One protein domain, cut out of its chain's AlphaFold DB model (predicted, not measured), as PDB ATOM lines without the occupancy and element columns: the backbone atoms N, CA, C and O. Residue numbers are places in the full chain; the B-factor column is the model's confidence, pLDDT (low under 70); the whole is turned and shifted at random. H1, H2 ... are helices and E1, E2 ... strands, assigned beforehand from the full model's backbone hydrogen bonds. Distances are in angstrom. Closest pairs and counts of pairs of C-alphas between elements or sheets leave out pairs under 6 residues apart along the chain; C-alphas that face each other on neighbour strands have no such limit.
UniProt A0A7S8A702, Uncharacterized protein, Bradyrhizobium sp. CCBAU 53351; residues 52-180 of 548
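Overview. This is residues 52 to 180 of the 548 residues of an uncharacterized protein of Bradyrhizobium sp. CCBAU 53351 (UniProt A0A7S8A702). A small three-stranded sheet, E1 E2 E3, stands in the middle, with H3 laid across one face and short H2 beside it, while H5 and H6 meet as a corner beyond the sheet, on the side away from H3. H1 packs on the far side of H3, so that H1 and the corner of H5 and H6 lie toward opposite ends of the long axis; short H4 lies near H5, off the sheet. The printed part has 129 residues, with six named helices and three named strands in the order H1 H2 H3 E1 E2 E3 H4 H5 H6, and the sheet is antiparallel throughout. The class is mostly helix, though under half of the residues are in named elements. The whole is compact, with a radius of gyration of the C-alphas of 14.4 A and spans of 42 by 30 by 23 A.

Along the chain. E1 is residues 115 to 118, 9.7 A long, starting with C-alpha 115 at (98.585, 107.531, 120.360). E2 is residues 125 to 129, 13.5 A, and E3 is residues 136 to 138, 6.5 A. H3 is residues 94 to 106, 18.4 A, and H2 is residues 86 to 91, 8.5 A. H1 is residues 67 to 71, 5.6 A, with C-alpha 67 at (82.290, 106.359, 106.324). H4 is residues 144 to 149, 8.9 A; H5 is residues 152 to 164, 18.0 A; H6 is residues 171 to 178, 10.2 A, ending with C-alpha 178 at (95.291, 105.525, 137.933).

Arrangement. E1, E2 and E3 form a meander, each strand the antiparallel neighbour of the one before, and both pairs are hairpins. N 116 and O 127 are 2.8 A apart, and N 128 and O 137 are 2.9 A apart, within hydrogen-bond range. H2 and H3 are on the same face of the sheet, two layers, helices over one face. H3 runs across the strands at a height over the sheet of 8.6 A, at 69 degrees to E1 on the local plane; its closest C-alphas to E3 are Ala 98 and Val 136, 5.9 A. H2 stands up from the sheet, its line rising 51 degrees out of the local plane. H1 touches H3 with residues 95 to 99 of H3 alone, the closest C-alphas being Leu 67 and Tyr 96, 7.2 A. H5 and H6 only graze the sheet. They touch each other, about perpendicular at 85 degrees, with the C-alphas of Ala 162 and Ala 173 closest at 4.0 A. H4 is close to H5 but not clearly touching, with the C-alphas of Phe 147 and Gln 155 closest at 7.0 A. In each of the six helices every O i to N i+4 pair is within hydrogen-bond range.

Size, cuts and confidence. The C-alphas of Ala 52 and Asp 167, the two farthest apart, are 44.1 A apart. The printed part has no cut. The link from H1 to H2, 14 residues, is long. The mean pLDDT of the printed part is 86.7, and residues 52 to 57 and residue 166 are under 70.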
ATOM      1  N   ALA A  52      75.377  97.689 109.159       51.06
ATOM      2  CA  ALA A  52      74.573  98.897 109.331       51.06
ATOM      3  C   ALA A  52      74.707  99.511 110.738       51.06
ATOM      4  O   ALA A  52      74.571 100.723 110.889       51.06
ATOM      5  N   VAL A  53      74.982  98.690 111.758       53.81
ATOM      6  CA  VAL A  53      75.141  99.132 113.160       53.81
ATOM      7  C   VAL A  53      76.619  99.326 113.533       53.81
ATOM      8  O   VAL A  53      76.956 100.199 114.328       53.81
ATOM      9  N   PHE A  54      77.510  98.553 112.916       60.00
ATOM     10  CA  PHE A  54      78.960  98.567 113.093       60.00
ATOM     11  C   PHE A  54      79.629  98.550 111.710       60.00
ATOM     12  O   PHE A  54      80.051  97.488 111.238       60.00
ATOM     13  N   PRO A  55      79.694  99.696 111.008       59.31
ATOM     14  CA  PRO A  55      80.330  99.754 109.700       59.31
ATOM     15  C   PRO A  55      81.779  99.279 109.807       59.31
ATOM     16  O   PRO A  55      82.532  99.727 110.671       59.31
ATOM     17  N   VAL A  56      82.155  98.347 108.927       61.12
ATOM     18  CA  VAL A  56      83.542  97.889 108.804       61.12
ATOM     19  C   VAL A  56      84.378  99.101 108.424       61.12
ATOM     20  O   VAL A  56      84.181  99.692 107.363       61.12
ATOM     21  N   LEU A  57      85.280  99.484 109.320       65.56
ATOM     22  CA  LEU A  57      86.169 100.612 109.115       65.56
ATOM     23  C   LEU A  57      87.072 100.328 107.922       65.56
ATOM     24  O   LEU A  57      87.748  99.299 107.870       65.56
ATOM     25  N   SER A  58      87.077 101.244 106.953       71.19
ATOM     26  CA  SER A  58      88.055 101.176 105.879       71.19
ATOM     27  C   SER A  58      89.439 101.435 106.484       71.19
ATOM     28  O   SER A  58      89.636 102.481 107.111       71.19
ATOM     29  N   PRO A  59      90.430 100.545 106.282       70.50
ATOM     30  CA  PRO A  59      91.805 100.804 106.715       70.50
ATOM     31  C   PRO A  59      92.412 102.023 106.001       70.50
ATOM     32  O   PRO A  59      93.434 102.562 106.433       70.50
ATOM     33  N   ASP A  60      91.775 102.480 104.919       80.19
ATOM     34  CA  ASP A  60      92.081 103.730 104.244       80.19
ATOM     35  C   ASP A  60      90.931 104.752 104.386       80.19
ATOM     36  O   ASP A  60      89.871 104.540 103.787       80.19
ATOM     37  N   PRO A  61      91.106 105.859 105.139       72.81
ATOM     38  CA  PRO A  61      90.083 106.900 105.272       72.81
ATOM     39  C   PRO A  61      89.784 107.615 103.944       72.81
ATOM     40  O   PRO A  61      88.696 108.172 103.793       72.81
ATOM     41  N   ASP A  62      90.700 107.550 102.971       81.56
ATOM     42  CA  ASP A  62      90.527 108.130 101.634       81.56
ATOM     43  C   ASP A  62      89.842 107.163 100.648       81.56
ATOM     44  O   ASP A  62      89.579 107.516  99.496       81.56
ATOM     45  N   SER A  63      89.531 105.938 101.086       84.12
ATOM     46  CA  SER A  63      88.796 104.969 100.274       84.12
ATOM     47  C   SER A  63      87.390 105.485  99.955       84.12
ATOM     48  O   SER A  63      86.726 106.011 100.852       84.12
ATOM     49  N   PRO A  64      86.856 105.253  98.738       83.00
ATOM     50  CA  PRO A  64      85.445 105.517  98.445       83.00
ATOM     51  C   PRO A  64      84.497 104.711  99.347       83.00
ATOM     52  O   PRO A  64      83.315 105.035  99.455       83.00
ATOM     53  N   ASP A  65      85.013 103.667 100.002       80.75
ATOM     54  CA  ASP A  65      84.263 102.862 100.949       80.75
ATOM     55  C   ASP A  65      84.252 103.392 102.387       80.75
ATOM     56  O   ASP A  65      83.510 102.826 103.195       80.75
ATOM     57  N   SER A  66      85.005 104.456 102.698       82.31
ATOM     58  CA  SER A  66      85.051 105.049 104.038       82.31
ATOM     59  C   SER A  66      83.710 105.658 104.452       82.31
ATOM     60  O   SER A  66      82.885 106.066 103.623       82.31
ATOM     61  N   LEU A  67      83.478 105.727 105.763       81.94
ATOM     62  CA  LEU A  67      82.290 106.359 106.324       81.94
ATOM     63  C   LEU A  67      82.252 107.841 105.950       81.94
ATOM     64  O   LEU A  67      81.192 108.346 105.593       81.94
ATOM     65  N   ILE A  68      83.400 108.522 105.954       85.12
ATOM     66  CA  ILE A  68      83.517 109.904 105.472       85.12
ATOM     67  C   ILE A  68      83.056 110.045 104.018       85.12
ATOM     68  O   ILE A  68      82.297 110.968 103.717       85.12
ATOM     69  N   ALA A  69      83.484 109.155 103.118       83.88
ATOM     70  CA  ALA A  69      83.104 109.217 101.706       83.88
ATOM     71  C   ALA A  69      81.595 108.991 101.502       83.88
ATOM     72  O   ALA A  69      80.988 109.603 100.623       83.88
ATOM     73  N   LYS A  70      80.982 108.141 102.335       86.00
ATOM     74  CA  LYS A  70      79.566 107.753 102.228       86.00
ATOM     75  C   LYS A  70      78.603 108.696 102.950       86.00
ATOM     76  O   LYS A  70      77.522 108.968 102.435       86.00
ATOM     77  N   ALA A  71      78.969 109.169 104.137       87.31
ATOM     78  CA  ALA A  71      78.088 109.901 105.050       87.31
ATOM     79  C   ALA A  71      78.529 111.354 105.301       87.31
ATOM     80  O   ALA A  71      77.823 112.108 105.969       87.31
ATOM     81  N   GLY A  72      79.673 111.769 104.751       91.12
ATOM     82  CA  GLY A  72      80.258 113.081 104.996       91.12
ATOM     83  C   GLY A  72      81.004 113.161 106.329       91.12
ATOM     84  O   GLY A  72      80.935 112.263 107.173       91.12
ATOM     85  N   LYS A  73      81.748 114.256 106.505       93.19
ATOM     86  CA  LYS A  73      82.528 114.532 107.717       93.19
ATOM     87  C   LYS A  73      81.656 115.199 108.786       93.19
ATOM     88  O   LYS A  73      80.910 116.122 108.445       93.19
ATOM     89  N   PRO A  74      81.772 114.817 110.070       95.12
ATOM     90  CA  PRO A  74      81.186 115.596 111.152       95.12
ATOM     91  C   PRO A  74      81.888 116.957 111.285       95.12
ATOM     92  O   PRO A  74      82.981 117.178 110.753       95.12
ATOM     93  N   ALA A  75      81.266 117.886 112.015       96.19
ATOM     94  CA  ALA A  75      81.889 119.171 112.326       96.19
ATOM     95  C   ALA A  75      83.245 118.965 113.026       96.19
ATOM     96  O   ALA A  75      83.386 118.057 113.846       96.19
ATOM     97  N   HIS A  76      84.218 119.825 112.707       97.19
ATOM     98  CA  HIS A  76      85.587 119.805 113.245       97.19
ATOM     99  C   HIS A  76      86.454 118.596 112.852       97.19
ATOM    100  O   HIS A  76      87.586 118.482 113.305       97.19
ATOM    101  N   PHE A  77      85.995 117.705 111.968       96.31
ATOM    102  CA  PHE A  77      86.786 116.534 111.566       96.31
ATOM    103  C   PHE A  77      88.141 116.892 110.918       96.31
ATOM    104  O   PHE A  77      89.132 116.175 111.055       96.31
ATOM    105  N   ASP A  78      88.206 118.013 110.202       96.12
ATOM    106  CA  ASP A  78      89.438 118.468 109.553       96.12
ATOM    107  C   ASP A  78      90.342 119.304 110.475       96.12
ATOM    108  O   ASP A  78      91.501 119.554 110.124       96.12
ATOM    109  N   ASP A  79      89.896 119.622 111.692       97.25
ATOM    110  CA  ASP A  79      90.693 120.367 112.666       97.25
ATOM    111  C   ASP A  79      91.854 119.509 113.193       97.25
ATOM    112  O   ASP A  79      91.695 118.298 113.404       97.25
ATOM    113  N   PRO A  80      93.050 120.094 113.391       96.62
ATOM    114  CA  PRO A  80      94.175 119.359 113.952       96.62
ATOM    115  C   PRO A  80      93.882 118.920 115.402       96.62
ATOM    116  O   PRO A  80      93.103 119.585 116.089       96.62
ATOM    117  N   PRO A  81      94.531 117.851 115.902       97.00
ATOM    118  CA  PRO A  81      94.251 117.268 117.216       97.00
ATOM    119  C   PRO A  81      94.249 118.286 118.361       97.00
ATOM    120  O   PRO A  81      93.334 118.292 119.177       97.00
ATOM    121  N   PHE A  82      95.213 119.212 118.372       96.00
ATOM    122  CA  PHE A  82      95.337 120.246 119.405       96.00
ATOM    123  C   PHE A  82      94.201 121.287 119.400       96.00
ATOM    124  O   PHE A  82      94.015 121.992 120.390       96.00
ATOM    125  N   ALA A  83      93.464 121.425 118.292       96.88
ATOM    126  CA  ALA A  83      92.343 122.359 118.162       96.88
ATOM    127  C   ALA A  83      90.995 121.724 118.539       96.88
ATOM    128  O   ALA A  83      90.014 122.438 118.753       96.88
ATOM    129  N   LEU A  84      90.936 120.393 118.640       96.94
ATOM    130  CA  LEU A  84      89.756 119.675 119.100       96.94
ATOM    131  C   LEU A  84      89.651 119.705 120.621       96.94
ATOM    132  O   LEU A  84      90.643 119.604 121.329       96.94
ATOM    133  N   THR A  85      88.428 119.763 121.140       95.62
ATOM    134  CA  THR A  85      88.185 119.486 122.562       95.62
ATOM    135  C   THR A  85      87.828 118.015 122.754       95.62
ATOM    136  O   THR A  85      87.249 117.391 121.859       95.62
ATOM    137  N   ALA A  86      88.097 117.476 123.946       94.50
ATOM    138  CA  ALA A  86      87.702 116.120 124.318       94.50
ATOM    139  C   ALA A  86      86.198 115.867 124.100       94.50
ATOM    140  O   ALA A  86      85.817 114.829 123.566       94.50
ATOM    141  N   ASN A  87      85.344 116.844 124.428       95.44
ATOM    142  CA  ASN A  87      83.893 116.738 124.251       95.44
ATOM    143  C   ASN A  87      83.473 116.671 122.778       95.44
ATOM    144  O   ASN A  87      82.591 115.885 122.438       95.44
ATOM    145  N   ILE A  88      84.097 117.467 121.899       96.69
ATOM    146  CA  ILE A  88      83.808 117.405 120.459       96.69
ATOM    147  C   ILE A  88      84.175 116.018 119.929       96.69
ATOM    148  O   ILE A  88      83.336 115.366 119.312       96.69
ATOM    149  N   PHE A  89      85.379 115.532 120.237       96.94
ATOM    150  CA  PHE A  89      85.829 114.214 119.793       96.94
ATOM    151  C   PHE A  89      84.949 113.077 120.339       96.94
ATOM    152  O   PHE A  89      84.503 112.213 119.583       96.94
ATOM    153  N   ALA A  90      84.634 113.098 121.637       94.50
ATOM    154  CA  ALA A  90      83.801 112.088 122.289       94.50
ATOM    155  C   ALA A  90      82.344 112.084 121.789       94.50
ATOM    156  O   ALA A  90      81.675 111.058 121.881       94.50
ATOM    157  N   SER A  91      81.853 113.206 121.245       95.00
ATOM    158  CA  SER A  91      80.504 113.299 120.667       95.00
ATOM    159  C   SER A  91      80.364 112.607 119.309       95.00
ATOM    160  O   SER A  91      79.247 112.348 118.857       95.00
ATOM    161  N   TRP A  92      81.480 112.317 118.635       94.88
ATOM    162  CA  TRP A  92      81.462 111.615 117.361       94.88
ATOM    163  C   TRP A  92      81.119 110.138 117.538       94.88
ATOM    164  O   TRP A  92      81.461 109.506 118.536       94.88
ATOM    165  N   HIS A  93      80.500 109.555 116.512       91.50
ATOM    166  CA  HIS A  93      80.369 108.104 116.428       91.50
ATOM    167  C   HIS A  93      81.762 107.448 116.439       91.50
ATOM    168  O   HIS A  93      82.691 107.971 115.817       91.50
ATOM    169  N   SER A  94      81.903 106.282 117.078       90.19
ATOM    170  CA  SER A  94      83.188 105.565 117.205       90.19
ATOM    171  C   SER A  94      83.875 105.323 115.860       90.19
ATOM    172  O   SER A  94      85.097 105.381 115.755       90.19
ATOM    173  N   ALA A  95      83.084 105.129 114.804       86.44
ATOM    174  CA  ALA A  95      83.612 104.981 113.456       86.44
ATOM    175  C   ALA A  95      84.301 106.257 112.926       86.44
ATOM    176  O   ALA A  95      85.386 106.178 112.357       86.44
ATOM    177  N   TYR A  96      83.732 107.443 113.177       93.00
ATOM    178  CA  TYR A  96      84.389 108.708 112.831       93.00
ATOM    179  C   TYR A  96      85.627 108.955 113.689       93.00
ATOM    180  O   TYR A  96      86.634 109.430 113.177       93.00
ATOM    181  N   GLN A  97      85.589 108.603 114.976       94.69
ATOM    182  CA  GLN A  97      86.770 108.680 115.839       94.69
ATOM    183  C   GLN A  97      87.912 107.820 115.283       94.69
ATOM    184  O   GLN A  97      89.045 108.290 115.181       94.69
ATOM    185  N   ALA A  98      87.610 106.590 114.862       91.88
ATOM    186  CA  ALA A  98      88.593 105.684 114.289       91.88
ATOM    187  C   ALA A  98      89.175 106.206 112.968       91.88
ATOM    188  O   ALA A  98      90.397 106.229 112.804       91.88
ATOM    189  N   GLU A  99      88.327 106.679 112.049       91.25
ATOM    190  CA  GLU A  99      88.789 107.270 110.788       91.25
ATOM    191  C   GLU A  99      89.602 108.550 111.020       91.25
ATOM    192  O   GLU A  99      90.624 108.750 110.358       91.25
ATOM    193  N   TYR A 100      89.215 109.385 111.992       94.62
ATOM    194  CA  TYR A 100      89.980 110.570 112.378       94.62
ATOM    195  C   TYR A 100      91.383 110.176 112.841       94.62
ATOM    196  O   TYR A 100      92.361 110.634 112.249       94.62
ATOM    197  N   ILE A 101      91.490 109.276 113.827       94.38
ATOM    198  CA  ILE A 101      92.777 108.801 114.357       94.38
ATOM    199  C   ILE A 101      93.638 108.221 113.233       94.38
ATOM    200  O   ILE A 101      94.806 108.587 113.099       94.38
ATOM    201  N   ASN A 102      93.063 107.366 112.384       91.38
ATOM    202  CA  ASN A 102      93.792 106.754 111.276       91.38
ATOM    203  C   ASN A 102      94.306 107.815 110.281       91.38
ATOM    204  O   ASN A 102      95.474 107.784 109.885       91.38
ATOM    205  N   SER A 103      93.478 108.808 109.933       92.25
ATOM    206  CA  SER A 103      93.872 109.909 109.043       92.25
ATOM    207  C   SER A 103      94.995 110.773 109.628       92.25
ATOM    208  O   SER A 103      95.905 111.172 108.901       92.25
ATOM    209  N   ARG A 104      94.977 111.032 110.942       94.56
ATOM    210  CA  ARG A 104      96.000 111.836 111.629       94.56
ATOM    211  C   ARG A 104      97.304 111.077 111.785       94.56
ATOM    212  O   ARG A 104      98.372 111.633 111.536       94.56
ATOM    213  N   ARG A 105      97.230 109.774 112.061       90.38
ATOM    214  CA  ARG A 105      98.409 108.904 112.090       90.38
ATOM    215  C   ARG A 105      99.120 108.872 110.736       90.38
ATOM    216  O   ARG A 105     100.338 108.981 110.695       90.38
ATOM    217  N   LYS A 106      98.378 108.801 109.622       89.06
ATOM    218  CA  LYS A 106      98.959 108.891 108.264       89.06
ATOM    219  C   LYS A 106      99.677 110.220 108.000       89.06
ATOM    220  O   LYS A 106     100.598 110.256 107.190       89.06
ATOM    221  N   LYS A 107      99.276 111.295 108.685       92.12
ATOM    222  CA  LYS A 107      99.923 112.615 108.624       92.12
ATOM    223  C   LYS A 107     101.107 112.764 109.588       92.12
ATOM    224  O   LYS A 107     101.741 113.812 109.581       92.12
ATOM    225  N   GLY A 108     101.413 111.743 110.395       92.12
ATOM    226  CA  GLY A 108     102.473 111.801 111.404       92.12
ATOM    227  C   GLY A 108     102.126 112.676 112.612       92.12
ATOM    228  O   GLY A 108     103.026 113.189 113.262       92.12
ATOM    229  N   GLU A 109     100.835 112.885 112.892       91.88
ATOM    230  CA  GLU A 109     100.371 113.728 114.008       91.88
ATOM    231  C   GLU A 109     100.251 112.958 115.344       91.88
ATOM    232  O   GLU A 109      99.903 113.561 116.355       91.88
ATOM    233  N   GLY A 110     100.513 111.646 115.354       85.88
ATOM    234  CA  GLY A 110     100.580 110.817 116.566       85.88
ATOM    235  C   GLY A 110     102.020 110.489 116.962       85.88
ATOM    236  O   GLY A 110     102.946 110.721 116.183       85.88
ATOM    237  N   ASP A 111     102.199 109.927 118.155       84.44
ATOM    238  CA  ASP A 111     103.499 109.410 118.594       84.44
ATOM    239  C   ASP A 111     103.920 108.135 117.832       84.44
ATOM    240  O   ASP A 111     103.213 107.633 116.949       84.44
ATOM    241  N   GLU A 112     105.093 107.591 118.174       82.75
ATOM    242  CA  GLU A 112     105.636 106.372 117.557       82.75
ATOM    243  C   GLU A 112     104.730 105.141 117.755       82.75
ATOM    244  O   GLU A 112     104.754 104.209 116.946       82.75
ATOM    245  N   MET A 113     103.884 105.153 118.787       80.50
ATOM    246  CA  MET A 113     102.936 104.088 119.122       80.50
ATOM    247  C   MET A 113     101.542 104.315 118.512       80.50
ATOM    248  O   MET A 113     100.664 103.442 118.585       80.50
ATOM    249  N   GLY A 114     101.333 105.454 117.846       86.69
ATOM    250  CA  GLY A 114     100.068 105.848 117.242       86.69
ATOM    251  C   GLY A 114      99.023 106.331 118.247       86.69
ATOM    252  O   GLY A 114      97.830 106.244 117.942       86.69
ATOM    253  N   ILE A 115      99.442 106.806 119.422       91.00
ATOM    254  CA  ILE A 115      98.585 107.531 120.360       91.00
ATOM    255  C   ILE A 115      98.526 108.993 119.911       91.00
ATOM    256  O   ILE A 115      99.516 109.600 119.497       91.00
ATOM    257  N   LEU A 116      97.322 109.551 119.956       94.50
ATOM    258  CA  LEU A 116      97.018 110.906 119.531       94.50
ATOM    259  C   LEU A 116      96.508 111.712 120.723       94.50
ATOM    260  O   LEU A 116      95.558 111.299 121.388       94.50
ATOM    261  N   THR A 117      97.101 112.880 120.966       95.06
ATOM    262  CA  THR A 117      96.610 113.828 121.972       95.06
ATOM    263  C   THR A 117      95.564 114.748 121.348       95.06
ATOM    264  O   THR A 117      95.864 115.533 120.448       95.06
ATOM    265  N   ILE A 118      94.327 114.659 121.826       96.50
ATOM    266  CA  ILE A 118      93.208 115.518 121.433       96.50
ATOM    267  C   ILE A 118      93.094 116.650 122.454       96.50
ATOM    268  O   ILE A 118      92.882 116.396 123.639       96.50
ATOM    269  N   GLY A 119      93.188 117.894 121.991       95.06
ATOM    270  CA  GLY A 119      93.143 119.097 122.821       95.06
ATOM    271  C   GLY A 119      94.492 119.530 123.378       95.06
ATOM    272  O   GLY A 119      95.552 119.122 122.908       95.06
ATOM    273  N   THR A 120      94.447 120.437 124.353       93.06
ATOM    274  CA  THR A 120      95.633 121.012 125.006       93.06
ATOM    275  C   THR A 120      95.397 121.188 126.505       93.06
ATOM    276  O   THR A 120      94.259 121.268 126.967       93.06
ATOM    277  N   GLY A 121      96.484 121.273 127.273       90.81
ATOM    278  CA  GLY A 121      96.423 121.514 128.716       90.81
ATOM    279  C   GLY A 121      95.836 120.338 129.501       90.81
ATOM    280  O   GLY A 121      96.053 119.180 129.158       90.81
ATOM    281  N   ASN A 122      95.114 120.651 130.578       86.06
ATOM    282  CA  ASN A 122      94.570 119.654 131.507       86.06
ATOM    283  C   ASN A 122      93.350 118.895 130.958       86.06
ATOM    284  O   ASN A 122      93.018 117.844 131.494       86.06
ATOM    285  N   ASP A 123      92.713 119.416 129.906       87.94
ATOM    286  CA  ASP A 123      91.525 118.816 129.282       87.94
ATOM    287  C   ASP A 123      91.880 117.942 128.067       87.94
ATOM    288  O   ASP A 123      90.990 117.478 127.348       87.94
ATOM    289  N   ALA A 124      93.175 117.748 127.797       91.81
ATOM    290  CA  ALA A 124      93.624 116.893 126.713       91.81
ATOM    291  C   ALA A 124      93.346 115.415 127.031       91.81
ATOM    292  O   ALA A 124      93.604 114.955 128.144       91.81
ATOM    293  N   ILE A 125      92.856 114.672 126.037       93.56
ATOM    294  CA  ILE A 125      92.679 113.214 126.114       93.56
ATOM    295  C   ILE A 125      93.617 112.515 125.140       93.56
ATOM    296  O   ILE A 125      93.996 113.075 124.113       93.56
ATOM    297  N   HIS A 126      93.951 111.269 125.440       94.56
ATOM    298  CA  HIS A 126      94.846 110.451 124.648       94.56
ATOM    299  C   HIS A 126      94.073 109.284 124.076       94.56
ATOM    300  O   HIS A 126      93.453 108.491 124.790       94.56
ATOM    301  N   VAL A 127      94.090 109.205 122.755       94.81
ATOM    302  CA  VAL A 127      93.286 108.247 122.013       94.81
ATOM    303  C   VAL A 127      94.187 107.377 121.163       94.81
ATOM    304  O   VAL A 127      95.142 107.854 120.556       94.81
ATOM    305  N   MET A 128      93.885 106.090 121.105       94.00
ATOM    306  CA  MET A 128      94.590 105.160 120.235       94.00
ATOM    307  C   MET A 128      93.606 104.237 119.540       94.00
ATOM    308  O   MET A 128      92.518 103.954 120.041       94.00
ATOM    309  N   LEU A 129      94.018 103.744 118.382       93.50
ATOM    310  CA  LEU A 129      93.281 102.729 117.657       93.50
ATOM    311  C   LEU A 129      93.838 101.343 118.003       93.50
ATOM    312  O   LEU A 129      95.063 101.153 118.056       93.50
ATOM    313  N   SER A 130      92.947 100.376 118.218       92.25
ATOM    314  CA  SER A 130      93.317  98.972 118.389       92.25
ATOM    315  C   SER A 130      94.140  98.468 117.199       92.25
ATOM    316  O   SER A 130      94.089  99.016 116.095       92.25
ATOM    317  N   GLY A 131      94.950  97.429 117.410       88.19
ATOM    318  CA  GLY A 131      95.827  96.873 116.372       88.19
ATOM    319  C   GLY A 131      95.079  96.378 115.134       88.19
ATOM    320  O   GLY A 131      95.576  96.527 114.020       88.19
ATOM    321  N   ASP A 132      93.866  95.864 115.324       85.31
ATOM    322  CA  ASP A 132      92.945  95.449 114.260       85.31
ATOM    323  C   ASP A 132      92.112  96.606 113.677       85.31
ATOM    324  O   ASP A 132      91.321  96.397 112.763       85.31
ATOM    325  N   GLN A 133      92.302  97.823 114.188       85.75
ATOM    326  CA  GLN A 133      91.621  99.045 113.773       85.75
ATOM    327  C   GLN A 133      90.107  99.075 114.021       85.75
ATOM    328  O   GLN A 133      89.419  99.931 113.474       85.75
ATOM    329  N   THR A 134      89.571  98.173 114.847       82.94
ATOM    330  CA  THR A 134      88.121  98.059 115.074       82.94
ATOM    331  C   THR A 134      87.610  98.873 116.260       82.94
ATOM    332  O   THR A 134      86.408  99.128 116.358       82.94
ATOM    333  N   LYS A 135      88.495  99.288 117.173       89.50
ATOM    334  CA  LYS A 135      88.138  99.964 118.423       89.50
ATOM    335  C   LYS A 135      89.004 101.188 118.671       89.50
ATOM    336  O   LYS A 135      90.211 101.176 118.441       89.50
ATOM    337  N   VAL A 136      88.373 102.229 119.205       93.19
ATOM    338  CA  VAL A 136      89.050 103.410 119.742       93.19
ATOM    339  C   VAL A 136      89.158 103.250 121.251       93.19
ATOM    340  O   VAL A 136      88.152 103.033 121.924       93.19
ATOM    341  N   TYR A 137      90.369 103.373 121.779       94.50
ATOM    342  CA  TYR A 137      90.613 103.460 123.211       94.50
ATOM    343  C   TYR A 137      90.877 104.916 123.576       94.50
ATOM    344  O   TYR A 137      91.765 105.542 123.004       94.50
ATOM    345  N   ILE A 138      90.119 105.437 124.537       94.75
ATOM    346  CA  ILE A 138      90.407 106.711 125.198       94.75
ATOM    347  C   ILE A 138      91.088 106.350 126.512       94.75
ATOM    348  O   ILE A 138      90.428 105.820 127.408       94.75
ATOM    349  N   LEU A 139      92.395 106.580 126.621       91.88
ATOM    350  CA  LEU A 139      93.199 106.100 127.748       91.88
ATOM    351  C   LEU A 139      92.660 106.640 129.082       91.88
ATOM    352  O   LEU A 139      92.514 105.901 130.056       91.88
ATOM    353  N   GLU A 140      92.202 107.891 129.102       89.94
ATOM    354  CA  GLU A 140      91.598 108.515 130.276       89.94
ATOM    355  C   GLU A 140      90.245 107.908 130.673       89.94
ATOM    356  O   GLU A 140      89.822 108.093 131.812       89.94
ATOM    357  N   ALA A 141      89.573 107.171 129.795       91.19
ATOM    358  CA  ALA A 141      88.306 106.509 130.104       91.19
ATOM    359  C   ALA A 141      88.466 105.013 130.407       91.19
ATOM    360  O   ALA A 141      87.524 104.400 130.908       91.19
ATOM    361  N   LEU A 142      89.638 104.427 130.130       90.62
ATOM    362  CA  LEU A 142      89.874 103.003 130.354       90.62
ATOM    363  C   LEU A 142      89.715 102.627 131.824       90.62
ATOM    364  O   LEU A 142      90.289 103.272 132.710       90.62
ATOM    365  N   GLN A 143      88.997 101.531 132.047       90.50
ATOM    366  CA  GLN A 143      88.912 100.807 133.307       90.50
ATOM    367  C   GLN A 143      89.806  99.556 133.281       90.50
ATOM    368  O   GLN A 143      90.234  99.090 132.225       90.50
ATOM    369  N   LYS A 144      90.050  98.955 134.458       84.94
ATOM    370  CA  LYS A 144      90.806  97.690 134.577       84.94
ATOM    371  C   LYS A 144      90.206  96.581 133.703       84.94
ATOM    372  O   LYS A 144      90.945  95.831 133.070       84.94
ATOM    373  N   ALA A 145      88.875  96.485 133.675       81.81
ATOM    374  CA  ALA A 145      88.161  95.480 132.893       81.81
ATOM    375  C   ALA A 145      88.347  95.692 131.384       81.81
ATOM    376  O   ALA A 145      88.617  94.728 130.672       81.81
ATOM    377  N   ASP A 146      88.293  96.942 130.909       86.12
ATOM    378  CA  ASP A 146      88.528  97.257 129.496       86.12
ATOM    379  C   ASP A 146      89.923  96.800 129.081       86.12
ATOM    380  O   ASP A 146      90.067  96.074 128.097       86.12
ATOM    381  N   PHE A 147      90.930  97.142 129.892       84.88
ATOM    382  CA  PHE A 147      92.318  96.762 129.657       84.88
ATOM    383  C   PHE A 147      92.503  95.240 129.592       84.88
ATOM    384  O   PHE A 147      93.155  94.735 128.682       84.88
ATOM    385  N   ALA A 148      91.876  94.494 130.507       81.56
ATOM    386  CA  ALA A 148      91.943  93.031 130.535       81.56
ATOM    387  C   ALA A 148      91.319  92.369 129.290       81.56
ATOM    388  O   ALA A 148      91.724  91.273 128.912       81.56
ATOM    389  N   THR A 149      90.356  93.030 128.638       82.81
ATOM    390  CA  THR A 149      89.733  92.541 127.392       82.81
ATOM    391  C   THR A 149      90.458  92.980 126.119       82.81
ATOM    392  O   THR A 149      90.081  92.559 125.022       82.81
ATOM    393  N   MET A 150      91.485  93.827 126.234       88.81
ATOM    394  CA  MET A 150      92.288  94.241 125.087       88.81
ATOM    395  C   MET A 150      93.100  93.078 124.533       88.81
ATOM    396  O   MET A 150      93.525  92.181 125.263       88.81
ATOM    397  N   THR A 151      93.392  93.145 123.235       88.56
ATOM    398  CA  THR A 151      94.339  92.215 122.621       88.56
ATOM    399  C   THR A 151      95.718  92.360 123.265       88.56
ATOM    400  O   THR A 151      96.128  93.459 123.643       88.56
ATOM    401  N   MET A 152      96.482  91.268 123.336       84.38
ATOM    402  CA  MET A 152      97.841  91.305 123.890       84.38
ATOM    403  C   MET A 152      98.751  92.305 123.174       84.38
ATOM    404  O   MET A 152      99.608  92.918 123.809       84.38
ATOM    405  N   ALA A 153      98.555  92.511 121.870       87.38
ATOM    406  CA  ALA A 153      99.292  93.510 121.103       87.38
ATOM    407  C   ALA A 153      98.982  94.942 121.573       87.38
ATOM    408  O   ALA A 153      99.895  95.757 121.701       87.38
ATOM    409  N   ASP A 154      97.718  95.243 121.876       90.62
ATOM    410  CA  ASP A 154      97.305  96.558 122.381       90.62
ATOM    411  C   ASP A 154      97.776  96.787 123.816       90.62
ATOM    412  O   ASP A 154      98.337  97.841 124.109       90.62
ATOM    413  N   GLN A 155      97.641  95.776 124.681       89.88
ATOM    414  CA  GLN A 155      98.184  95.832 126.038       89.88
ATOM    415  C   GLN A 155      99.695  96.077 126.016       89.88
ATOM    416  O   GLN A 155     100.188  96.937 126.742       89.88
ATOM    417  N   THR A 156     100.420  95.358 125.146       86.25
ATOM    418  CA  THR A 156     101.868  95.535 124.962       86.25
ATOM    419  C   THR A 156     102.174  96.974 124.577       86.25
ATOM    420  O   THR A 156     103.016  97.601 125.205       86.25
ATOM    421  N   ARG A 157     101.451  97.525 123.601       87.00
ATOM    422  CA  ARG A 157     101.678  98.886 123.115       87.00
ATOM    423  C   ARG A 157     101.500  99.936 124.209       87.00
ATOM    424  O   ARG A 157     102.392 100.754 124.402       87.00
ATOM    425  N   ILE A 158     100.403  99.865 124.967       87.31
ATOM    426  CA  ILE A 158     100.162 100.789 126.087       87.31
ATOM    427  C   ILE A 158     101.229 100.603 127.174       87.31
ATOM    428  O   ILE A 158     101.727 101.582 127.722       87.31
ATOM    429  N   SER A 159     101.612  99.357 127.469       85.06
ATOM    430  CA  SER A 159     102.634  99.058 128.477       85.06
ATOM    431  C   SER A 159     104.020  99.576 128.092       85.06
ATOM    432  O   SER A 159     104.721 100.118 128.941       85.06
ATOM    433  N   SER A 160     104.404  99.449 126.818       85.62
ATOM    434  CA  SER A 160     105.684  99.922 126.294       85.62
ATOM    435  C   SER A 160     105.768 101.440 126.339       85.62
ATOM    436  O   SER A 160     106.783 101.961 126.787       85.62
ATOM    437  N   GLU A 161     104.694 102.133 125.955       83.69
ATOM    438  CA  GLU A 161     104.632 103.593 126.059       83.69
ATOM    439  C   GLU A 161     104.738 104.049 127.518       83.69
ATOM    440  O   GLU A 161     105.544 104.909 127.862       83.69
ATOM    441  N   ALA A 162     103.973 103.415 128.411       83.56
ATOM    442  CA  ALA A 162     104.024 103.720 129.835       83.56
ATOM    443  C   ALA A 162     105.408 103.457 130.453       83.56
ATOM    444  O   ALA A 162     105.803 104.159 131.377       83.56
ATOM    445  N   ALA A 163     106.132 102.444 129.972       80.44
ATOM    446  CA  ALA A 163     107.477 102.124 130.442       80.44
ATOM    447  C   ALA A 163     108.548 103.082 129.891       80.44
ATOM    448  O   ALA A 163     109.538 103.337 130.578       80.44
ATOM    449  N   ALA A 164     108.364 103.597 128.671       80.50
ATOM    450  CA  ALA A 164     109.265 104.572 128.057       80.50
ATOM    451  C   ALA A 164     109.185 105.947 128.745       80.50
ATOM    452  O   ALA A 164     110.187 106.658 128.840       80.50
ATOM    453  N   ASP A 165     108.018 106.296 129.282       78.19
ATOM    454  CA  ASP A 165     107.792 107.497 130.082       78.19
ATOM    455  C   ASP A 165     108.275 107.318 131.533       78.19
ATOM    456  O   ASP A 165     107.504 107.142 132.477       78.19
ATOM    457  N   MET A 166     109.598 107.367 131.715       63.12
ATOM    458  CA  MET A 166     110.246 107.195 133.023       63.12
ATOM    459  C   MET A 166     109.800 108.215 134.081       63.12
ATOM    460  O   MET A 166     109.844 107.907 135.273       63.12
ATOM    461  N   ASP A 167     109.361 109.402 133.654       73.62
ATOM    462  CA  ASP A 167     108.873 110.458 134.544       73.62
ATOM    463  C   ASP A 167     107.403 110.238 134.959       73.62
ATOM    464  O   ASP A 167     106.894 110.929 135.845       73.62
ATOM    465  N   GLY A 168     106.707 109.275 134.341       73.31
ATOM    466  CA  GLY A 168     105.303 108.954 134.608       73.31
ATOM    467  C   GLY A 168     104.336 110.091 134.261       73.31
ATOM    468  O   GLY A 168     103.257 110.202 134.853       73.31
ATOM    469  N   THR A 169     104.738 110.990 133.362       78.38
ATOM    470  CA  THR A 169     103.987 112.208 133.022       78.38
ATOM    471  C   THR A 169     103.112 112.067 131.777       78.38
ATOM    472  O   THR A 169     102.127 112.800 131.629       78.38
ATOM    473  N   GLY A 170     103.439 111.120 130.914       78.44
ATOM    474  CA  GLY A 170     102.702 110.683 129.745       78.44
ATOM    475  C   GLY A 170     101.402 109.962 130.094       78.44
ATOM    476  O   GLY A 170     101.160 109.479 131.204       78.44
ATOM    477  N   ALA A 171     100.501 109.929 129.121       79.62
ATOM    478  CA  ALA A 171      99.131 109.483 129.334       79.62
ATOM    479  C   ALA A 171      98.998 107.987 129.592       79.62
ATOM    480  O   ALA A 171      98.176 107.581 130.413       79.62
ATOM    481  N   ALA A 172      99.816 107.174 128.922       78.25
ATOM    482  CA  ALA A 172      99.856 105.739 129.149       78.25
ATOM    483  C   ALA A 172     100.281 105.436 130.595       78.25
ATOM    484  O   ALA A 172      99.561 104.730 131.301       78.25
ATOM    485  N   ALA A 173     101.367 106.050 131.082       82.69
ATOM    486  CA  ALA A 173     101.826 105.876 132.459       82.69
ATOM    487  C   ALA A 173     100.801 106.383 133.483       82.69
ATOM    488  O   ALA A 173     100.441 105.648 134.402       82.69
ATOM    489  N   LYS A 174     100.240 107.587 133.290       85.38
ATOM    490  CA  LYS A 174      99.158 108.120 134.141       85.38
ATOM    491  C   LYS A 174      97.936 107.206 134.179       85.38
ATOM    492  O   LYS A 174      97.344 107.019 135.242       85.38
ATOM    493  N   THR A 175      97.566 106.622 133.041       83.06
ATOM    494  CA  THR A 175      96.451 105.674 132.945       83.06
ATOM    495  C   THR A 175      96.747 104.409 133.738       83.06
ATOM    496  O   THR A 175      95.913 104.003 134.544       83.06
ATOM    497  N   LEU A 176      97.940 103.824 133.587       82.12
ATOM    498  CA  LEU A 176      98.331 102.647 134.362       82.12
ATOM    499  C   LEU A 176      98.353 102.942 135.866       82.12
ATOM    500  O   LEU A 176      97.730 102.212 136.633       82.12
ATOM    501  N   VAL A 177      98.960 104.056 136.287       85.94
ATOM    502  CA  VAL A 177      98.997 104.476 137.698       85.94
ATOM    503  C   VAL A 177      97.588 104.671 138.257       85.94
ATOM    504  O   VAL A 177      97.281 104.146 139.326       85.94
ATOM    505  N   ARG A 178      96.697 105.357 137.528       86.44
ATOM    506  CA  ARG A 178      95.291 105.525 137.933       86.44
ATOM    507  C   ARG A 178      94.586 104.183 138.093       86.44
ATOM    508  O   ARG A 178      93.784 104.004 139.004       86.44
ATOM    509  N   LEU A 179      94.876 103.245 137.200       81.44
ATOM    510  CA  LEU A 179      94.349 101.892 137.269       81.44
ATOM    511  C   LEU A 179      95.047 101.040 138.335       81.44
ATOM    512  O   LEU A 179      94.676  99.885 138.493       81.44
ATOM    513  N   GLY A 180      96.025 101.551 139.089       81.12
ATOM    514  CA  GLY A 180      96.803 100.748 140.039       81.12
ATOM    515  C   GLY A 180      97.510  99.583 139.346       81.12
ATOM    516  O   GLY A 180      97.547  98.466 139.873       81.12
TER     517      GLY A 180